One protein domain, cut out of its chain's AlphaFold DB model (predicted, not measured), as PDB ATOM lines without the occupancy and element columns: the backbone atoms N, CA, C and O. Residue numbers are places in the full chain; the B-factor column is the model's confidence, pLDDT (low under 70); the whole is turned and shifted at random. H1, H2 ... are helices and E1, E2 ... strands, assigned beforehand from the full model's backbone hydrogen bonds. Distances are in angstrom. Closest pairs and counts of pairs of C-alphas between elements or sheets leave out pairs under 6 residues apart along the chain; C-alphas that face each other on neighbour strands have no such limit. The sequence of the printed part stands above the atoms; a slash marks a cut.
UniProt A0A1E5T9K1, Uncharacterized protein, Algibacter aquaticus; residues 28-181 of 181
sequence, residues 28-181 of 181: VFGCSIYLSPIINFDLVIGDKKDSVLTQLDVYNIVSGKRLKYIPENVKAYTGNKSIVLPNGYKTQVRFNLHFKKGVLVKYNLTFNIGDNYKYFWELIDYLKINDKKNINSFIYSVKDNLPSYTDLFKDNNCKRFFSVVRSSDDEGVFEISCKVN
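What this domain is: This is residues 28 to 181 of the 181 residues of an uncharacterized protein of Algibacter aquaticus (UniProt A0A1E5T9K1). One large, twisted sheet of seven strands makes a wall, with the short helices H2 and H4 over one face and no named helix over the opposite one. H3, the longest helix, only grazes the sheet, as does H1, and the twist turns the strands' lines by 61 degrees from edge to edge. The printed part has 154 residues with four named helices and seven named strands, in the order H1 H2 E1 E2 E3 E4 H3 H4 E5 E6 E7; the sheet runs E1 E2 E3 E4 E7 E6 E5, all antiparallel, and the class is mixed. It is compact, with a radius of gyration of the C-alphas of 15.4 A and spans of 41 by 37 by 26 A.

How they stand to each other: Start at residues 32 to 33, which pair antiparallel with residues 43 to 44. Next, H1, residues 36 to 39, only grazes the sheet with residues 38 to 39. H2, residues 49 to 53, is on the sheet at a height of 7.3 A, only just over E3, residues 90 to 100, with 3 of its 5 C-alphas. Edge strand E1, residues 58 to 61, opens a meander, each strand the antiparallel neighbour of the one before, with E2, residues 74 to 84, E3 and E4, residues 103 to 112. Look at N 60 and O 78, 2.8 A, for E1 and E2; N 95 and O 79, 2.7 A, for E2 and E3; and N 96 and O 108, 2.8 A, for E3 and E4. E4 bends by 59 degrees at residue 106. H3, residues 118 to 130, only just touches H1, with 3 pairs of C-alphas within 8 A, the closest being Pro 37 and Leu 127 at 6.8 A, through its residues 127 to 130 alone. H4, residues 137 to 140, is over E5, residues 148 to 153, at a height of 8.3 A, on the same face as H2. E5, E6, residues 158 to 166, and E7, residues 172 to 180, form a second meander; see N 149 and O 162, 2.8 A, then N 161 and O 177, 2.8 A. E7 is also the antiparallel neighbour of E4, with N 109 and O 176 within hydrogen-bond range at 2.8 A. In H2 and H3 every O i to N i+4 pair is within hydrogen-bond range; H1 and H4 are too short for such a pair.

Where its parts are: Find C-alpha 36 at (18.244, -44.931, 8.723), where H1 begins. From first to last C-alpha, E2 measures 31.4 A, E3 32.3 A, E4 27.5 A, E6 25.1 A and H3 18.7 A. E7 runs 26.4 A and ends at C-alpha 180, (29.056, -27.639, 6.335).

The domain as a whole: The C-alphas of Lys 65 and Lys 132, the two farthest apart, are 43.1 A apart. The printed part has no cut, and the link from E1 to E2, residues 62 to 73, is long. The mean pLDDT of the printed part is 82.7; look for values under 70 in 26 residues, among them 142 to 147 and 166 to 172.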
ATOM      1  N   VAL A  28      26.314 -35.080  -6.020       41.31
ATOM      2  CA  VAL A  28      26.963 -34.712  -4.756       41.31
ATOM      3  C   VAL A  28      26.207 -35.519  -3.703       41.31
ATOM      4  O   VAL A  28      25.048 -35.217  -3.427       41.31
ATOM      5  N   PHE A  29      26.804 -36.556  -3.113       50.41
ATOM      6  CA  PHE A  29      26.241 -37.126  -1.887       50.41
ATOM      7  C   PHE A  29      26.193 -35.988  -0.862       50.41
ATOM      8  O   PHE A  29      27.236 -35.544  -0.382       50.41
ATOM      9  N   GLY A  30      25.000 -35.438  -0.618       62.62
ATOM     10  CA  GLY A  30      24.816 -34.340   0.322       62.62
ATOM     11  C   GLY A  30      25.464 -34.700   1.654       62.62
ATOM     12  O   GLY A  30      25.514 -35.875   2.017       62.62
ATOM     13  N   CYS A  31      26.005 -33.707   2.355       78.25
ATOM     14  CA  CYS A  31      26.695 -33.914   3.623       78.25
ATOM     15  C   CYS A  31      25.751 -34.647   4.597       78.25
ATOM     16  O   CYS A  31      24.813 -34.061   5.134       78.25
ATOM     17  N   SER A  32      25.933 -35.960   4.736       81.75
ATOM     18  CA  SER A  32      24.998 -36.871   5.397       81.75
ATOM     19  C   SER A  32      25.747 -38.061   5.981       81.75
ATOM     20  O   SER A  32      26.877 -38.377   5.588       81.75
ATOM     21  N   ILE A  33      25.113 -38.687   6.962       86.00
ATOM     22  CA  ILE A  33      25.556 -39.918   7.603       86.00
ATOM     23  C   ILE A  33      24.371 -40.869   7.490       86.00
ATOM     24  O   ILE A  33      23.247 -40.482   7.812       86.00
ATOM     25  N   TYR A  34      24.620 -42.079   6.995       89.81
ATOM     26  CA  TYR A  34      23.585 -43.093   6.845       89.81
ATOM     27  C   TYR A  34      23.257 -43.684   8.218       89.81
ATOM     28  O   TYR A  34      24.062 -44.407   8.801       89.81
ATOM     29  N   LEU A  35      22.100 -43.321   8.762       90.62
ATOM     30  CA  LEU A  35      21.619 -43.696  10.092       90.62
ATOM     31  C   LEU A  35      20.229 -44.318  10.060       90.62
ATOM     32  O   LEU A  35      19.774 -44.799  11.096       90.62
ATOM     33  N   SER A  36      19.570 -44.346   8.902       91.56
ATOM     34  CA  SER A  36      18.244 -44.931   8.723       91.56
ATOM     35  C   SER A  36      18.074 -46.317   9.375       91.56
ATOM     36  O   SER A  36      17.061 -46.508  10.042       91.56
ATOM     37  N   PRO A  37      19.058 -47.243   9.351       90.50
ATOM     38  CA  PRO A  37      18.933 -48.516  10.071       90.50
ATOM     39  C   PRO A  37      18.783 -48.390  11.600       90.50
ATOM     40  O   PRO A  37      18.264 -49.300  12.234       90.50
ATOM     41  N   ILE A  38      19.254 -47.297  12.207       89.94
ATOM     42  CA  ILE A  38      19.209 -47.056  13.660       89.94
ATOM     43  C   ILE A  38      18.050 -46.120  14.034       89.94
ATOM     44  O   ILE A  38      17.374 -46.346  15.035       89.94
ATOM     45  N   ILE A  39      17.832 -45.049  13.262       89.69
ATOM     46  CA  ILE A  39      16.895 -43.966  13.622       89.69
ATOM     47  C   ILE A  39      15.690 -43.835  12.675       89.69
ATOM     48  O   ILE A  39      14.850 -42.959  12.886       89.69
ATOM     49  N   ASN A  40      15.577 -44.716  11.674       89.31
ATOM     50  CA  ASN A  40      14.518 -44.808  10.654       89.31
ATOM     51  C   ASN A  40      14.478 -43.698   9.588       89.31
ATOM     52  O   ASN A  40      13.564 -43.676   8.766       89.31
ATOM     53  N   PHE A  41      15.442 -42.779   9.573       90.81
ATOM     54  CA  PHE A  41      15.617 -41.787   8.509       90.81
ATOM     55  C   PHE A  41      17.057 -41.261   8.492       90.81
ATOM     56  O   PHE A  41      17.802 -41.436   9.455       90.81
ATOM     57  N   ASP A  42      17.434 -40.591   7.406       90.12
ATOM     58  CA  ASP A  42      18.717 -39.903   7.277       90.12
ATOM     59  C   ASP A  42      18.501 -38.387   7.292       90.12
ATOM     60  O   ASP A  42      17.484 -37.890   6.806       90.12
ATOM     61  N   LEU A  43      19.469 -37.645   7.835       89.75
ATOM     62  CA  LEU A  43      19.513 -36.186   7.732       89.75
ATOM     63  C   LEU A  43      20.564 -35.769   6.712       89.75
ATOM     64  O   LEU A  43      21.755 -36.079   6.871       89.75
ATOM     65  N   VAL A  44      20.137 -34.998   5.714       89.62
ATOM     66  CA  VAL A  44      21.010 -34.469   4.671       89.62
ATOM     67  C   VAL A  44      21.102 -32.952   4.813       89.62
ATOM     68  O   VAL A  44      20.103 -32.235   4.892       89.62
ATOM     69  N   ILE A  45      22.323 -32.417   4.858       88.06
ATOM     70  CA  ILE A  45      22.505 -30.965   4.764       88.06
ATOM     71  C   ILE A  45      21.913 -30.468   3.439       88.06
ATOM     72  O   ILE A  45      22.212 -31.004   2.374       88.06
ATOM     73  N   GLY A  46      21.089 -29.424   3.517       88.94
ATOM     74  CA  GLY A  46      20.265 -28.927   2.416       88.94
ATOM     75  C   GLY A  46      18.786 -29.307   2.529       88.94
ATOM     76  O   GLY A  46      17.960 -28.670   1.870       88.94
ATOM     77  N   ASP A  47      18.427 -30.260   3.394       91.69
ATOM     78  CA  ASP A  47      17.032 -30.655   3.590       91.69
ATOM     79  C   ASP A  47      16.169 -29.496   4.090       91.69
ATOM     80  O   ASP A  47      16.586 -28.651   4.890       91.69
ATOM     81  N   LYS A  48      14.918 -29.462   3.622       95.44
ATOM     82  CA  LYS A  48      13.947 -28.444   4.029       95.44
ATOM     83  C   LYS A  48      13.563 -28.636   5.492       95.44
ATOM     84  O   LYS A  48      13.230 -29.741   5.910       95.44
ATOM     85  N   LYS A  49      13.492 -27.527   6.232       95.44
ATOM     86  CA  LYS A  49      13.117 -27.488   7.653       95.44
ATOM     87  C   LYS A  49      11.873 -28.320   7.973       95.44
ATOM     88  O   LYS A  49      11.935 -29.155   8.865       95.44
ATOM     89  N   ASP A  50      10.778 -28.143   7.237       94.88
ATOM     90  CA  ASP A  50       9.534 -28.868   7.534       94.88
ATOM     91  C   ASP A  50       9.667 -30.382   7.289       94.88
ATOM     92  O   ASP A  50       9.120 -31.164   8.054       94.88
ATOM     93  N   SER A  51      10.464 -30.809   6.301       94.56
ATOM     94  CA  SER A  51      10.734 -32.235   6.048       94.56
ATOM     95  C   SER A  51      11.556 -32.885   7.159       94.56
ATOM     96  O   SER A  51      11.402 -34.074   7.415       94.56
ATOM     97  N   VAL A  52      12.451 -32.120   7.786       95.31
ATOM     98  CA  VAL A  52      13.289 -32.591   8.894       95.31
ATOM     99  C   VAL A  52      12.474 -32.669  10.182       95.31
ATOM    100  O   VAL A  52      12.529 -33.666  10.893       95.31
ATOM    101  N   LEU A  53      11.709 -31.617  10.494       96.44
ATOM    102  CA  LEU A  53      10.990 -31.522  11.765       96.44
ATOM    103  C   LEU A  53       9.842 -32.535  11.885       96.44
ATOM    104  O   LEU A  53       9.555 -32.966  12.998       96.44
ATOM    105  N   THR A  54       9.230 -32.966  10.777       95.88
ATOM    106  CA  THR A  54       8.180 -34.007  10.784       95.88
ATOM    107  C   THR A  54       8.693 -35.404  11.141       95.88
ATOM    108  O   THR A  54       7.887 -36.272  11.458       95.88
ATOM    109  N   GLN A  55      10.011 -35.633  11.117       95.69
ATOM    110  CA  GLN A  55      10.612 -36.908  11.528       95.69
ATOM    111  C   GLN A  55      10.776 -37.033  13.051       95.69
ATOM    112  O   GLN A  55      11.085 -38.118  13.554       95.69
ATOM    113  N   LEU A  56      10.607 -35.931  13.787       96.25
ATOM    114  CA  LEU A  56      10.842 -35.841  15.227       96.25
ATOM    115  C   LEU A  56       9.535 -36.045  15.994       96.25
ATOM    116  O   LEU A  56       8.486 -35.581  15.556       96.25
ATOM    117  N   ASP A  57       9.605 -36.681  17.163       96.00
ATOM    118  CA  ASP A  57       8.420 -36.882  18.007       96.00
ATOM    119  C   ASP A  57       8.000 -35.555  18.656       96.00
ATOM    120  O   ASP A  57       6.819 -35.228  18.751       96.00
ATOM    121  N   VAL A  58       8.990 -34.773  19.101       96.06
ATOM    122  CA  VAL A  58       8.811 -33.444  19.702       96.06
ATOM    123  C   VAL A  58       9.961 -32.543  19.270       96.06
ATOM    124  O   VAL A  58      11.111 -32.981  19.227       96.06
ATOM    125  N   TYR A  59       9.689 -31.265  19.006       96.50
ATOM    126  CA  TYR A  59      10.726 -30.265  18.759       96.50
ATOM    127  C   TYR A  59      10.355 -28.892  19.323       96.50
ATOM    128  O   TYR A  59       9.188 -28.543  19.457       96.50
ATOM    129  N   ASN A  60      11.377 -28.094  19.624       95.62
ATOM    130  CA  ASN A  60      11.269 -26.734  20.133       95.62
ATOM    131  C   ASN A  60      12.261 -25.825  19.408       95.62
ATOM    132  O   ASN A  60      13.394 -26.223  19.122       95.62
ATOM    133  N   ILE A  61      11.854 -24.584  19.142       93.75
ATOM    134  CA  ILE A  61      12.785 -23.547  18.696       93.75
ATOM    135  C   ILE A  61      13.664 -23.119  19.877       93.75
ATOM    136  O   ILE A  61      13.168 -22.823  20.964       93.75
ATOM    137  N   VAL A  62      14.979 -23.084  19.674       89.81
ATOM    138  CA  VAL A  62      15.911 -22.576  20.683       89.81
ATOM    139  C   VAL A  62      15.857 -21.055  20.650       89.81
ATOM    140  O   VAL A  62      15.973 -20.449  19.587       89.81
ATOM    141  N   SER A  63      15.694 -20.433  21.813       82.75
ATOM    142  CA  SER A  63      15.698 -18.978  21.977       82.75
ATOM    143  C   SER A  63      16.515 -18.564  23.209       82.75
ATOM    144  O   SER A  63      16.866 -19.391  24.053       82.75
ATOM    145  N   GLY A  64      16.868 -17.279  23.301       77.94
ATOM    146  CA  GLY A  64      17.571 -16.700  24.453       77.94
ATOM    147  C   GLY A  64      19.104 -16.699  24.355       77.94
ATOM    148  O   GLY A  64      19.688 -16.907  23.293       77.94
ATOM    149  N   LYS A  65      19.774 -16.452  25.494       68.19
ATOM    150  CA  LYS A  65      21.235 -16.208  25.590       68.19
ATOM    151  C   LYS A  65      22.110 -17.310  24.967       68.19
ATOM    152  O   LYS A  65      23.247 -17.042  24.588       68.19
ATOM    153  N   ARG A  66      21.580 -18.529  24.827       62.38
ATOM    154  CA  ARG A  66      22.260 -19.686  24.216       62.38
ATOM    155  C   ARG A  66      22.568 -19.500  22.722       62.38
ATOM    156  O   ARG A  66      23.408 -20.219  22.195       62.38
ATOM    157  N   LEU A  67      21.947 -18.525  22.057       73.75
ATOM    158  CA  LEU A  67      22.181 -18.215  20.644       73.75
ATOM    159  C   LEU A  67      23.296 -17.185  20.397       73.75
ATOM    160  O   LEU A  67      23.558 -16.883  19.240       73.75
ATOM    161  N   LYS A  68      23.970 -16.652  21.432       76.50
ATOM    162  CA  LYS A  68      24.954 -15.550  21.293       76.50
ATOM    163  C   LYS A  68      26.026 -15.793  20.216       76.50
ATOM    164  O   LYS A  68      26.522 -14.842  19.627       76.50
ATOM    165  N   TYR A  69      26.389 -17.052  19.978       80.56
ATOM    166  CA  TYR A  69      27.437 -17.453  19.032       80.56
ATOM    167  C   TYR A  69      26.894 -18.029  17.715       80.56
ATOM    168  O   TYR A  69      27.663 -18.524  16.894       80.56
ATOM    169  N   ILE A  70      25.574 -18.007  17.516       82.19
ATOM    170  CA  ILE A  70      24.921 -18.479  16.296       82.19
ATOM    171  C   ILE A  70      24.622 -17.260  15.409       82.19
ATOM    172  O   ILE A  70      24.056 -16.290  15.909       82.19
ATOM    173  N   PRO A  71      24.979 -17.279  14.109       85.44
ATOM    174  CA  PRO A  71      24.665 -16.178  13.198       85.44
ATOM    175  C   PRO A  71      23.166 -15.852  13.170       85.44
ATOM    176  O   PRO A  71      22.342 -16.762  13.157       85.44
ATOM    177  N   GLU A  72      22.804 -14.570  13.073       84.69
ATOM    178  CA  GLU A  72      21.401 -14.109  13.150       84.69
ATOM    179  C   GLU A  72      20.475 -14.731  12.089       84.69
ATOM    180  O   GLU A  72      19.275 -14.897  12.301       84.69
ATOM    181  N   ASN A  73      21.028 -15.118  10.939       88.12
ATOM    182  CA  ASN A  73      20.286 -15.769   9.859       88.12
ATOM    183  C   ASN A  73      20.139 -17.293  10.027       88.12
ATOM    184  O   ASN A  73      19.613 -17.957   9.125       88.12
ATOM    185  N   VAL A  74      20.602 -17.845  11.151       90.88
ATOM    186  CA  VAL A  74      20.502 -19.258  11.507       90.88
ATOM    187  C   VAL A  74      19.526 -19.421  12.669       90.88
ATOM    188  O   VAL A  74      19.694 -18.846  13.739       90.88
ATOM    189  N   LYS A  75      18.507 -20.260  12.472       93.62
ATOM    190  CA  LYS A  75      17.562 -20.654  13.521       93.62
ATOM    191  C   LYS A  75      17.937 -22.030  14.051       93.62
ATOM    192  O   LYS A  75      18.061 -22.969  13.265       93.62
ATOM    193  N   ALA A  76      18.093 -22.146  15.365       94.38
ATOM    194  CA  ALA A  76      18.386 -23.410  16.027       94.38
ATOM    195  C   ALA A  76      17.112 -24.049  16.600       94.38
ATOM    196  O   ALA A  76      16.230 -23.355  17.106       94.38
ATOM    197  N   TYR A  77      17.031 -25.372  16.524       95.31
ATOM    198  CA  TYR A  77      15.953 -26.190  17.070       95.31
ATOM    199  C   TYR A  77      16.554 -27.339  17.869       95.31
ATOM    200  O   TYR A  77      17.578 -27.902  17.482       95.31
ATOM    201  N   THR A  78      15.886 -27.704  18.952       95.56
ATOM    202  CA  THR A  78      16.111 -28.972  19.648       95.56
ATOM    203  C   THR A  78      14.941 -29.892  19.377       95.56
ATOM    204  O   THR A  78      13.804 -29.423  19.386       95.56
ATOM    205  N   GLY A  79      15.172 -31.182  19.201       96.25
ATOM    206  CA  GLY A  79      14.082 -32.148  19.130       96.25
ATOM    207  C   GLY A  79      14.477 -33.501  19.671       96.25
ATOM    208  O   GLY A  79      15.650 -33.744  19.922       96.25
ATOM    209  N   ASN A  80      13.489 -34.358  19.871       97.00
ATOM    210  CA  ASN A  80      13.670 -35.680  20.437       97.00
ATOM    211  C   ASN A  80      12.962 -36.723  19.577       97.00
ATOM    212  O   ASN A  80      11.896 -36.455  19.018       97.00
ATOM    213  N   LYS A  81      13.539 -37.923  19.524       96.00
ATOM    214  CA  LYS A  81      12.905 -39.111  18.956       96.00
ATOM    215  C   LYS A  81      13.205 -40.334  19.803       96.00
ATOM    216  O   LYS A  81      14.362 -40.585  20.130       96.00
ATOM    217  N   SER A  82      12.180 -41.099  20.136       95.81
ATOM    218  CA  SER A  82      12.327 -42.382  20.817       95.81
ATOM    219  C   SER A  82      12.689 -43.457  19.799       95.81
ATOM    220  O   SER A  82      12.043 -43.573  18.757       95.81
ATOM    221  N   ILE A  83      13.720 -44.246  20.090       93.69
ATOM    222  CA  ILE A  83      14.165 -45.342  19.226       93.69
ATOM    223  C   ILE A  83      14.399 -46.612  20.040       93.69
ATOM    224  O   ILE A  83      14.553 -46.580  21.265       93.69
ATOM    225  N   VAL A  84      14.455 -47.735  19.331       91.69
ATOM    226  CA  VAL A  84      14.925 -49.013  19.859       91.69
ATOM    227  C   VAL A  84      16.168 -49.386  19.066       91.69
ATOM    228  O   VAL A  84      16.107 -49.493  17.845       91.69
ATOM    229  N   LEU A  85      17.296 -49.532  19.753       88.81
ATOM    230  CA  LEU A  85      18.553 -49.942  19.140       88.81
ATOM    231  C   LEU A  85      18.480 -51.412  18.683       88.81
ATOM    232  O   LEU A  85      17.648 -52.169  19.190       88.81
ATOM    233  N   PRO A  86      19.371 -51.863  17.779       86.50
ATOM    234  CA  PRO A  86      19.396 -53.251  17.306       86.50
ATOM    235  C   PRO A  86      19.520 -54.304  18.419       86.50
ATOM    236  O   PRO A  86      19.045 -55.424  18.263       86.50
ATOM    237  N   ASN A  87      20.116 -53.943  19.561       83.31
ATOM    238  CA  ASN A  87      20.219 -54.794  20.750       83.31
ATOM    239  C   ASN A  87      18.950 -54.788  21.639       83.31
ATOM    240  O   ASN A  87      18.951 -55.381  22.713       83.31
ATOM    241  N   GLY A  88      17.876 -54.104  21.228       88.19
ATOM    242  CA  GLY A  88      16.624 -53.967  21.978       88.19
ATOM    243  C   GLY A  88      16.603 -52.829  23.005       88.19
ATOM    244  O   GLY A  88      15.557 -52.581  23.610       88.19
ATOM    245  N   TYR A  89      17.716 -52.112  23.201       87.25
ATOM    246  CA  TYR A  89      17.788 -51.007  24.156       87.25
ATOM    247  C   TYR A  89      16.923 -49.826  23.703       87.25
ATOM    248  O   TYR A  89      17.037 -49.345  22.574       87.25
ATOM    249  N   LYS A  90      16.053 -49.345  24.594       91.44
ATOM    250  CA  LYS A  90      15.188 -48.189  24.339       91.44
ATOM    251  C   LYS A  90      15.909 -46.921  24.767       91.44
ATOM    252  O   LYS A  90      16.304 -46.800  25.920       91.44
ATOM    253  N   THR A  91      16.045 -45.968  23.856       91.19
ATOM    254  CA  THR A  91      16.750 -44.709  24.116       91.19
ATOM    255  C   THR A  91      16.058 -43.546  23.415       91.19
ATOM    256  O   THR A  91      15.169 -43.734  22.580       91.19
ATOM    257  N   GLN A  92      16.453 -42.325  23.766       93.88
ATOM    258  CA  GLN A  92      15.974 -41.107  23.128       93.88
ATOM    259  C   GLN A  92      17.127 -40.427  22.394       93.88
ATOM    260  O   GLN A  92      18.129 -40.053  23.002       93.88
ATOM    261  N   VAL A  93      16.948 -40.218  21.092       93.56
ATOM    262  CA  VAL A  93      17.832 -39.390  20.276       93.56
ATOM    263  C   VAL A  93      17.456 -37.934  20.464       93.56
ATOM    264  O   VAL A  93      16.329 -37.537  20.173       93.56
ATOM    265  N   ARG A  94      18.410 -37.140  20.935       95.12
ATOM    266  CA  ARG A  94      18.330 -35.689  21.055       95.12
ATOM    267  C   ARG A  94      18.978 -35.057  19.831       95.12
ATOM    268  O   ARG A  94      20.126 -35.331  19.504       95.12
ATOM    269  N   PHE A  95      18.242 -34.185  19.167       94.38
ATOM    270  CA  PHE A  95      18.631 -33.483  17.954       94.38
ATOM    271  C   PHE A  95      18.914 -32.024  18.298       94.38
ATOM    272  O   PHE A  95      18.084 -31.370  18.921       94.38
ATOM    273  N   ASN A  96      20.038 -31.490  17.830       93.81
ATOM    274  CA  ASN A  96      20.322 -30.059  17.767       93.81
ATOM    275  C   ASN A  96      20.488 -29.678  16.296       93.81
ATOM    276  O   ASN A  96      21.466 -30.063  15.659       93.81
ATOM    277  N   LEU A  97      19.529 -28.940  15.748       95.50
ATOM    278  CA  LEU A  97      19.395 -28.675  14.318       95.50
ATOM    279  C   LEU A  97      19.533 -27.186  14.039       95.50
ATOM    280  O   LEU A  97      18.920 -26.366  14.718       95.50
ATOM    281  N   HIS A  98      20.317 -26.816  13.035       94.31
ATOM    282  CA  HIS A  98      20.512 -25.430  12.628       94.31
ATOM    283  C   HIS A  98      20.030 -25.247  11.190       94.31
ATOM    284  O   HIS A  98      20.492 -25.941  10.282       94.31
ATOM    285  N   PHE A  99      19.154 -24.265  10.974       94.06
ATOM    286  CA  PHE A  99      18.588 -23.955   9.666       94.06
ATOM    287  C   PHE A  99      18.943 -22.539   9.227       94.06
ATOM    288  O   PHE A  99      18.676 -21.580   9.951       94.06
ATOM    289  N   LYS A 100      19.467 -22.390   8.009       92.75
ATOM    290  CA  LYS A 100      19.719 -21.096   7.361       92.75
ATOM    291  C   LYS A 100      18.773 -20.966   6.179       92.75
ATOM    292  O   LYS A 100      18.728 -21.857   5.342       92.75
ATOM    293  N   LYS A 101      17.993 -19.883   6.104       92.50
ATOM    294  CA  LYS A 101      17.003 -19.669   5.022       92.50
ATOM    295  C   LYS A 101      16.070 -20.881   4.778       92.50
ATOM    296  O   LYS A 101      15.702 -21.168   3.647       92.50
ATOM    297  N   GLY A 102      15.691 -21.596   5.840       91.88
ATOM    298  CA  GLY A 102      14.757 -22.728   5.763       91.88
ATOM    299  C   GLY A 102      15.361 -24.075   5.347       91.88
ATOM    300  O   GLY A 102      14.608 -25.043   5.254       91.88
ATOM    301  N   VAL A 103      16.680 -24.164   5.153       93.25
ATOM    302  CA  VAL A 103      17.385 -25.427   4.869       93.25
ATOM    303  C   VAL A 103      18.357 -25.795   5.985       93.25
ATOM    304  O   VAL A 103      18.922 -24.913   6.638       93.25
ATOM    305  N   LEU A 104      18.519 -27.095   6.235       92.38
ATOM    306  CA  LEU A 104      19.411 -27.644   7.251       92.38
ATOM    307  C   LEU A 104      20.862 -27.357   6.862       92.38
ATOM    308  O   LEU A 104      21.272 -27.691   5.758       92.38
ATOM    309  N   VAL A 105      21.638 -26.746   7.758       90.38
ATOM    310  CA  VAL A 105      23.064 -26.427   7.525       90.38
ATOM    311  C   VAL A 105      24.010 -27.100   8.515       90.38
ATOM    312  O   VAL A 105      25.203 -27.233   8.249       90.38
ATOM    313  N   LYS A 106      23.482 -27.550   9.655       91.06
ATOM    314  CA  LYS A 106      24.223 -28.312  10.661       91.06
ATOM    315  C   LYS A 106      23.253 -29.119  11.515       91.06
ATOM    316  O   LYS A 106      22.175 -28.624  11.850       91.06
ATOM    317  N   TYR A 107      23.676 -30.308  11.925       92.62
ATOM    318  CA  TYR A 107      23.017 -31.065  12.979       92.62
ATOM    319  C   TYR A 107      24.011 -31.726  13.942       92.62
ATOM    320  O   TYR A 107      25.169 -31.992  13.604       92.62
ATOM    321  N   ASN A 108      23.539 -31.968  15.162       92.06
ATOM    322  CA  ASN A 108      24.156 -32.856  16.140       92.06
ATOM    323  C   ASN A 108      23.080 -33.782  16.718       92.06
ATOM    324  O   ASN A 108      22.008 -33.298  17.086       92.06
ATOM    325  N   LEU A 109      23.362 -35.076  16.779       92.50
ATOM    326  CA  LEU A 109      22.505 -36.116  17.331       92.50
ATOM    327  C   LEU A 109      23.211 -36.735  18.525       92.50
ATOM    328  O   LEU A 109      24.374 -37.120  18.403       92.50
ATOM    329  N   THR A 110      22.508 -36.880  19.644       91.25
ATOM    330  CA  THR A 110      23.031 -37.609  20.798       91.25
ATOM    331  C   THR A 110      22.040 -38.615  21.355       91.25
ATOM    332  O   THR A 110      20.852 -38.325  21.454       91.25
ATOM    333  N   PHE A 111      22.509 -39.803  21.723       89.81
ATOM    334  CA  PHE A 111      21.701 -40.806  22.423       89.81
ATOM    335  C   PHE A 111      22.571 -41.704  23.296       89.81
ATOM    336  O   PHE A 111      23.747 -41.899  23.011       89.81
ATOM    337  N   ASN A 112      21.992 -42.258  24.360       86.69
ATOM    338  CA  ASN A 112      22.673 -43.232  25.208       86.69
ATOM    339  C   ASN A 112      22.620 -44.622  24.542       86.69
ATOM    340  O   ASN A 112      21.567 -45.014  24.028       86.69
ATOM    341  N   ILE A 113      23.746 -45.338  24.549       79.12
ATOM    342  CA  ILE A 113      23.900 -46.708  24.026       79.12
ATOM    343  C   ILE A 113      23.956 -47.780  25.126       79.12
ATOM    344  O   ILE A 113      24.146 -48.951  24.818       79.12
ATOM    345  N   GLY A 114      23.760 -47.388  26.383       76.75
ATOM    346  CA  GLY A 114      23.929 -48.188  27.589       76.75
ATOM    347  C   GLY A 114      25.354 -48.120  28.144       76.75
ATOM    348  O   GLY A 114      26.249 -47.499  27.568       76.75
ATOM    349  N   ASP A 115      25.578 -48.822  29.251       76.00
ATOM    350  CA  ASP A 115      26.843 -48.759  30.004       76.00
ATOM    351  C   ASP A 115      27.932 -49.692  29.446       76.00
ATOM    352  O   ASP A 115      29.071 -49.709  29.916       76.00
ATOM    353  N   ASN A 116      27.600 -50.494  28.429       77.50
ATOM    354  CA  ASN A 116      28.523 -51.447  27.827       77.50
ATOM    355  C   ASN A 116      29.107 -50.903  26.520       77.50
ATOM    356  O   ASN A 116      28.443 -50.866  25.484       77.50
ATOM    357  N   TYR A 117      30.400 -50.576  26.545       77.25
ATOM    358  CA  TYR A 117      31.132 -50.077  25.379       77.25
ATOM    359  C   TYR A 117      31.107 -51.032  24.170       77.25
ATOM    360  O   TYR A 117      31.244 -50.589  23.035       77.25
ATOM    361  N   LYS A 118      30.868 -52.337  24.366       82.00
ATOM    362  CA  LYS A 118      30.693 -53.289  23.258       82.00
ATOM    363  C   LYS A 118      29.529 -52.905  22.334       82.00
ATOM    364  O   LYS A 118      29.620 -53.127  21.130       82.00
ATOM    365  N   TYR A 119      28.479 -52.276  22.867       82.06
ATOM    366  CA  TYR A 119      27.317 -51.853  22.081       82.06
ATOM    367  C   TYR A 119      27.660 -50.801  21.025       82.06
ATOM    368  O   TYR A 119      27.013 -50.750  19.982       82.06
ATOM    369  N   PHE A 120      28.712 -50.007  21.233       81.69
ATOM    370  CA  PHE A 120      29.204 -49.087  20.210       81.69
ATOM    371  C   PHE A 120      29.705 -49.830  18.966       81.69
ATOM    372  O   PHE A 120      29.307 -49.504  17.849       81.69
ATOM    373  N   TRP A 121      30.537 -50.854  19.158       83.94
ATOM    374  CA  TRP A 121      31.069 -51.646  18.051       83.94
ATOM    375  C   TRP A 121      29.975 -52.451  17.350       83.94
ATOM    376  O   TRP A 121      29.939 -52.482  16.123       83.94
ATOM    377  N   GLU A 122      29.017 -52.999  18.104       87.12
ATOM    378  CA  GLU A 122      27.847 -53.678  17.532       87.12
ATOM    379  C   GLU A 122      27.018 -52.744  16.633       87.12
ATOM    380  O   GLU A 122      26.552 -53.162  15.574       87.12
ATOM    381  N   LEU A 123      26.870 -51.464  16.999       87.56
ATOM    382  CA  LEU A 123      26.198 -50.465  16.160       87.56
ATOM    383  C   LEU A 123      26.979 -50.152  14.880       87.56
ATOM    384  O   LEU A 123      26.368 -50.001  13.820       87.56
ATOM    385  N   ILE A 124      28.311 -50.070  14.952       87.75
ATOM    386  CA  ILE A 124      29.163 -49.871  13.769       87.75
ATOM    387  C   ILE A 124      29.040 -51.059  12.819       87.75
ATOM    388  O   ILE A 124      28.813 -50.859  11.625       87.75
ATOM    389  N   ASP A 125      29.141 -52.282  13.337       89.88
ATOM    390  CA  ASP A 125      28.999 -53.500  12.541       89.88
ATOM    391  C   ASP A 125      27.607 -53.587  11.910       89.88
ATOM    392  O   ASP A 125      27.471 -53.883  10.719       89.88
ATOM    393  N   TYR A 126      26.569 -53.242  12.674       92.12
ATOM    394  CA  TYR A 126      25.203 -53.175  12.173       92.12
ATOM    395  C   TYR A 126      25.063 -52.163  11.026       92.12
ATOM    396  O   TYR A 126      24.498 -52.495   9.981       92.12
ATOM    397  N   LEU A 127      25.617 -50.954  11.160       91.44
ATOM    398  CA  LEU A 127      25.627 -49.967  10.073       91.44
ATOM    399  C   LEU A 127      26.396 -50.473   8.852       91.44
ATOM    400  O   LEU A 127      25.889 -50.376   7.737       91.44
ATOM    401  N   LYS A 128      27.572 -51.076   9.051       91.62
ATOM    402  CA  LYS A 128      28.422 -51.610   7.979       91.62
ATOM    403  C   LYS A 128      27.717 -52.680   7.154       91.62
ATOM    404  O   LYS A 128      27.812 -52.680   5.929       91.62
ATOM    405  N   ILE A 129      26.985 -53.579   7.811       92.94
ATOM    406  CA  ILE A 129      26.212 -54.630   7.138       92.94
ATOM    407  C   ILE A 129      25.087 -54.022   6.286       92.94
ATOM    408  O   ILE A 129      24.804 -54.531   5.195       92.94
ATOM    409  N   ASN A 130      24.458 -52.941   6.755       93.12
ATOM    410  CA  ASN A 130      23.309 -52.314   6.097       93.12
ATOM    411  C   ASN A 130      23.693 -51.258   5.043       93.12
ATOM    412  O   ASN A 130      22.937 -51.036   4.097       93.12
ATOM    413  N   ASP A 131      24.868 -50.642   5.139       91.06
ATOM    414  CA  ASP A 131      25.335 -49.595   4.227       91.06
ATOM    415  C   ASP A 131      25.870 -50.158   2.898       91.06
ATOM    416  O   ASP A 131      27.066 -50.146   2.602       91.06
ATOM    417  N   LYS A 132      24.958 -50.638   2.047       89.19
ATOM    418  CA  LYS A 132      25.296 -51.227   0.735       89.19
ATOM    419  C   LYS A 132      25.954 -50.247  -0.238       89.19
ATOM    420  O   LYS A 132      26.532 -50.680  -1.231       89.19
ATOM    421  N   LYS A 133      25.841 -48.942   0.022       87.06
ATOM    422  CA  LYS A 133      26.408 -47.871  -0.806       87.06
ATOM    423  C   LYS A 133      27.706 -47.300  -0.230       87.06
ATOM    424  O   LYS A 133      28.292 -46.426  -0.861       87.06
ATOM    425  N   ASN A 134      28.160 -47.797   0.924       85.00
ATOM    426  CA  ASN A 134      29.381 -47.365   1.599       85.00
ATOM    427  C   ASN A 134      29.420 -45.842   1.880       85.00
ATOM    428  O   ASN A 134      30.472 -45.204   1.796       85.00
ATOM    429  N   ILE A 135      28.260 -45.253   2.199       85.19
ATOM    430  CA  ILE A 135      28.088 -43.826   2.538       85.19
ATOM    431  C   ILE A 135      28.938 -43.450   3.760       85.19
ATOM    432  O   ILE A 135      29.528 -42.365   3.831       85.19
ATOM    433  N   ASN A 136      29.023 -44.379   4.704       87.31
ATOM    434  CA  ASN A 136      29.702 -44.278   5.983       87.31
ATOM    435  C   ASN A 136      31.107 -44.911   5.946       87.31
ATOM    436  O   ASN A 136      31.646 -45.295   6.978       87.31
ATOM    437  N   SER A 137      31.749 -45.003   4.780       85.00
ATOM    438  CA  SER A 137      33.097 -45.587   4.645       85.00
ATOM    439  C   SER A 137      34.127 -45.053   5.655       85.00
ATOM    440  O   SER A 137      34.994 -45.802   6.106       85.00
ATOM    441  N   PHE A 138      33.999 -43.787   6.064       83.56
ATOM    442  CA  PHE A 138      34.865 -43.132   7.045       83.56
ATOM    443  C   PHE A 138      34.790 -43.696   8.473       83.56
ATOM    444  O   PHE A 138      35.748 -43.528   9.223       83.56
ATOM    445  N   ILE A 139      33.688 -44.350   8.859       86.00
ATOM    446  CA  ILE A 139      33.586 -45.026  10.165       86.00
ATOM    447  C   ILE A 139      34.075 -46.478  10.102       86.00
ATOM    448  O   ILE A 139      34.395 -47.053  11.134       86.00
ATOM    449  N   TYR A 140      34.163 -47.079   8.909       84.50
ATOM    450  CA  TYR A 140      34.543 -48.492   8.747       84.50
ATOM    451  C   TYR A 140      36.030 -48.709   8.451       84.50
ATOM    452  O   TYR A 140      36.512 -49.838   8.543       84.50
ATOM    453  N   SER A 141      36.733 -47.665   8.008       71.38
ATOM    454  CA  SER A 141      38.094 -47.747   7.465       71.38
ATOM    455  C   SER A 141      39.201 -47.689   8.519       71.38
ATOM    456  O   SER A 141      40.372 -47.888   8.190       71.38
ATOM    457  N   VAL A 142      38.858 -47.433   9.781       64.06
ATOM    458  CA  VAL A 142      39.835 -47.255  10.855       64.06
ATOM    459  C   VAL A 142      40.078 -48.583  11.567       64.06
ATOM    460  O   VAL A 142      39.151 -49.200  12.084       64.06
ATOM    461  N   LYS A 143      41.345 -49.015  11.588       54.47
ATOM    462  CA  LYS A 143      41.806 -50.132  12.421       54.47
ATOM    463  C   LYS A 143      41.745 -49.726  13.895       54.47
ATOM    464  O   LYS A 143      42.131 -48.611  14.231       54.47
ATOM    465  N   ASP A 144      41.244 -50.651  14.703       52.47
ATOM    466  CA  ASP A 144      41.013 -50.629  16.149       52.47
ATOM    467  C   ASP A 144      41.771 -49.552  16.957       52.47
ATOM    468  O   ASP A 144      42.993 -49.436  16.846       52.47
ATOM    469  N   ASN A 145      41.020 -48.839  17.822       52.50
ATOM    470  CA  ASN A 145      41.432 -48.157  19.078       52.50
ATOM    471  C   ASN A 145      41.059 -46.674  19.261       52.50
ATOM    472  O   ASN A 145      41.487 -46.083  20.252       52.50
ATOM    473  N   LEU A 146      40.238 -46.053  18.405       61.75
ATOM    474  CA  LEU A 146      39.774 -44.679  18.658       61.75
ATOM    475  C   LEU A 146      38.242 -44.587  18.684       61.75
ATOM    476  O   LEU A 146      37.603 -45.000  17.719       61.75
ATOM    477  N   PRO A 147      37.641 -44.011  19.746       64.06
ATOM    478  CA  PRO A 147      36.191 -43.847  19.868       64.06
ATOM    479  C   PRO A 147      35.635 -42.723  18.981       64.06
ATOM    480  O   PRO A 147      34.488 -42.328  19.162       64.06
ATOM    481  N   SER A 148      36.429 -42.156  18.066       71.50
ATOM    482  CA  SER A 148      36.060 -41.000  17.245       71.50
ATOM    483  C   SER A 148      36.515 -41.157  15.798       71.50
ATOM    484  O   SER A 148      37.694 -41.406  15.544       71.50
ATOM    485  N   TYR A 149      35.610 -40.882  14.862       78.69
ATOM    486  CA  TYR A 149      35.877 -40.848  13.426       78.69
ATOM    487  C   TYR A 149      35.532 -39.483  12.847       78.69
ATOM    488  O   TYR A 149      34.569 -38.830  13.260       78.69
ATOM    489  N   THR A 150      36.329 -39.032  11.882       77.31
ATOM    490  CA  THR A 150      36.120 -37.754  11.200       77.31
ATOM    491  C   THR A 150      36.497 -37.871   9.737       77.31
ATOM    492  O   THR A 150      37.550 -38.410   9.412       77.31
ATOM    493  N   ASP A 151      35.664 -37.308   8.868       75.31
ATOM    494  CA  ASP A 151      35.976 -37.149   7.450       75.31
ATOM    495  C   ASP A 151      35.714 -35.717   6.971       75.31
ATOM    496  O   ASP A 151      34.791 -35.042   7.443       75.31
ATOM    497  N   LEU A 152      36.565 -35.266   6.044       70.00
ATOM    498  CA  LEU A 152      36.627 -33.928   5.467       70.00
ATOM    499  C   LEU A 152      36.524 -34.027   3.937       70.00
ATOM    500  O   LEU A 152      37.526 -34.208   3.244       70.00
ATOM    501  N   PHE A 153      35.315 -33.862   3.394       65.62
ATOM    502  CA  PHE A 153      35.106 -33.922   1.944       65.62
ATOM    503  C   PHE A 153      35.475 -32.581   1.283       65.62
ATOM    504  O   PHE A 153      34.878 -31.544   1.601       65.62
ATOM    505  N   LYS A 154      36.460 -32.599   0.369       53.81
ATOM    506  CA  LYS A 154      37.083 -31.395  -0.223       53.81
ATOM    507  C   LYS A 154      36.120 -30.520  -1.030       53.81
ATOM    508  O   LYS A 154      36.233 -29.302  -0.956       53.81
ATOM    509  N   ASP A 155      35.142 -31.111  -1.714       56.00
ATOM    510  CA  ASP A 155      34.311 -30.368  -2.672       56.00
ATOM    511  C   ASP A 155      33.143 -29.593  -2.036       56.00
ATOM    512  O   ASP A 155      32.449 -28.867  -2.737       56.00
ATOM    513  N   ASN A 156      32.929 -29.694  -0.712       55.66
ATOM    514  CA  ASN A 156      31.824 -29.010  -0.012       55.66
ATOM    515  C   ASN A 156      32.102 -28.606   1.451       55.66
ATOM    516  O   ASN A 156      31.159 -28.292   2.173       55.66
ATOM    517  N   ASN A 157      33.352 -28.646   1.941       68.94
ATOM    518  CA  ASN A 157      33.679 -28.432   3.367       68.94
ATOM    519  C   ASN A 157      32.776 -29.224   4.341       68.94
ATOM    520  O   ASN A 157      32.506 -28.791   5.467       68.94
ATOM    521  N   CYS A 158      32.286 -30.381   3.902       77.50
ATOM    522  CA  CYS A 158      31.436 -31.244   4.700       77.50
ATOM    523  C   CYS A 158      32.294 -31.943   5.748       77.50
ATOM    524  O   CYS A 158      33.236 -32.659   5.403       77.50
ATOM    525  N   LYS A 159      31.966 -31.736   7.023       84.69
ATOM    526  CA  LYS A 159      32.624 -32.394   8.149       84.69
ATOM    527  C   LYS A 159      31.632 -33.311   8.846       84.69
ATOM    528  O   LYS A 159      30.629 -32.838   9.389       84.69
ATOM    529  N   ARG A 160      31.940 -34.604   8.841       85.56
ATOM    530  CA  ARG A 160      31.157 -35.662   9.490       85.56
ATOM    531  C   ARG A 160      31.930 -36.175  10.694       85.56
ATOM    532  O   ARG A 160      33.121 -36.440  10.575       85.56
ATOM    533  N   PHE A 161      31.256 -36.283  11.829       86.06
ATOM    534  CA  PHE A 161      31.795 -36.732  13.106       86.06
ATOM    535  C   PHE A 161      30.920 -37.858  13.636       86.06
ATOM    536  O   PHE A 161      29.694 -37.740  13.638       86.06
ATOM    537  N   PHE A 162      31.559 -38.927  14.088       84.88
ATOM    538  CA  PHE A 162      30.895 -40.083  14.676       84.88
ATOM    539  C   PHE A 162      31.744 -40.541  15.855       84.88
ATOM    540  O   PHE A 162      32.888 -40.953  15.657       84.88
ATOM    541  N   SER A 163      31.238 -40.387  17.076       83.06
ATOM    542  CA  SER A 163      32.035 -40.625  18.276       83.06
ATOM    543  C   SER A 163      31.229 -41.103  19.474       83.06
ATOM    544  O   SER A 163      30.055 -40.776  19.614       83.06
ATOM    545  N   VAL A 164      31.895 -41.809  20.383       80.81
ATOM    546  CA  VAL A 164      31.410 -42.041  21.749       80.81
ATOM    547  C   VAL A 164      32.084 -41.047  22.683       80.81
ATOM    548  O   VAL A 164      33.311 -40.944  22.718       80.81
ATOM    549  N   VAL A 165      31.279 -40.340  23.464       75.56
ATOM    550  CA  VAL A 165      31.710 -39.434  24.529       75.56
ATOM    551  C   VAL A 165      31.121 -39.901  25.861       75.56
ATOM    552  O   VAL A 165      30.096 -40.576  25.894       75.56
ATOM    553  N   ARG A 166      31.762 -39.569  26.983       66.50
ATOM    554  CA  ARG A 166      31.163 -39.794  28.308       66.50
ATOM    555  C   ARG A 166      30.257 -38.623  28.664       66.50
ATOM    556  O   ARG A 166      30.637 -37.470  28.456       66.50
ATOM    557  N   SER A 167      29.074 -38.915  29.195       64.25
ATOM    558  CA  SER A 167      28.273 -37.902  29.884       64.25
ATOM    559  C   SER A 167      28.869 -37.567  31.255       64.25
ATOM    560  O   SER A 167      29.785 -38.238  31.727       64.25
ATOM    561  N   SER A 168      28.340 -36.527  31.904       57.59
ATOM    562  CA  SER A 168      28.652 -36.204  33.304       57.59
ATOM    563  C   SER A 168      28.252 -37.301  34.290       57.59
ATOM    564  O   SER A 168      28.757 -37.302  35.408       57.59
ATOM    565  N   ASP A 169      27.369 -38.211  33.873       56.06
ATOM    566  CA  ASP A 169      26.746 -39.231  34.715       56.06
ATOM    567  C   ASP A 169      27.347 -40.624  34.423       56.06
ATOM    568  O   ASP A 169      26.707 -41.644  34.648       56.06
ATOM    569  N   ASP A 170      28.564 -40.668  33.866       53.47
ATOM    570  CA  ASP A 170      29.317 -41.867  33.453       53.47
ATOM    571  C   ASP A 170      28.650 -42.776  32.398       53.47
ATOM    572  O   ASP A 170      29.265 -43.737  31.932       53.47
ATOM    573  N   GLU A 171      27.458 -42.430  31.907       59.38
ATOM    574  CA  GLU A 171      26.825 -43.117  30.778       59.38
ATOM    575  C   GLU A 171      27.557 -42.807  29.460       59.38
ATOM    576  O   GLU A 171      27.922 -41.652  29.178       59.38
ATOM    577  N   GLY A 172      27.729 -43.831  28.617       57.97
ATOM    578  CA  GLY A 172      28.246 -43.686  27.258       57.97
ATOM    579  C   GLY A 172      27.240 -42.963  26.362       57.97
ATOM    580  O   GLY A 172      26.207 -43.516  25.987       57.97
ATOM    581  N   VAL A 173      27.553 -41.727  25.976       72.31
ATOM    582  CA  VAL A 173      26.745 -40.947  25.038       72.31
ATOM    583  C   VAL A 173      27.330 -41.062  23.646       72.31
ATOM    584  O   VAL A 173      28.488 -40.747  23.380       72.31
ATOM    585  N   PHE A 174      26.485 -41.493  22.730       68.56
ATOM    586  CA  PHE A 174      26.772 -41.477  21.319       68.56
ATOM    587  C   PHE A 174      26.590 -40.066  20.772       68.56
ATOM    588  O   PHE A 174      25.541 -39.472  21.001       68.56
ATOM    589  N   GLU A 175      27.582 -39.528  20.066       79.00
ATOM    590  CA  GLU A 175      27.523 -38.220  19.412       79.00
ATOM    591  C   GLU A 175      27.787 -38.355  17.910       79.00
ATOM    592  O   GLU A 175      28.822 -38.859  17.468       79.00
ATOM    593  N   ILE A 176      26.841 -37.857  17.116       73.75
ATOM    594  CA  ILE A 176      26.931 -37.818  15.661       73.75
ATOM    595  C   ILE A 176      26.697 -36.390  15.199       73.75
ATOM    596  O   ILE A 176      25.600 -35.854  15.344       73.75
ATOM    597  N   SER A 177      27.692 -35.784  14.560       74.69
ATOM    598  CA  SER A 177      27.550 -34.435  14.019       74.69
ATOM    599  C   SER A 177      27.881 -34.381  12.539       74.69
ATOM    600  O   SER A 177      28.838 -34.978  12.058       74.69
ATOM    601  N   CYS A 178      27.097 -33.596  11.815       71.25
ATOM    602  CA  CYS A 178      27.350 -33.272  10.427       71.25
ATOM    603  C   CYS A 178      27.212 -31.759  10.255       71.25
ATOM    604  O   CYS A 178      26.227 -31.151  10.695       71.25
ATOM    605  N   LYS A 179      28.221 -31.128   9.654       73.81
ATOM    606  CA  LYS A 179      28.238 -29.681   9.422       73.81
ATOM    607  C   LYS A 179      28.893 -29.348   8.093       73.81
ATOM    608  O   LYS A 179      29.883 -29.968   7.715       73.81
ATOM    609  N   VAL A 180      28.375 -28.321   7.437       59.72
ATOM    610  CA  VAL A 180      29.056 -27.639   6.335       59.72
ATOM    611  C   VAL A 180      29.559 -26.297   6.870       59.72
ATOM    612  O   VAL A 180      28.830 -25.632   7.611       59.72
ATOM    613  N   ASN A 181      30.819 -25.953   6.578       57.31
ATOM    614  CA  ASN A 181      31.375 -24.630   6.902       57.31
ATOM    615  C   ASN A 181      30.818 -23.557   5.965       57.31
ATOM    616  O   ASN A 181      30.801 -23.814   4.741       57.31
TER     617      ASN A 181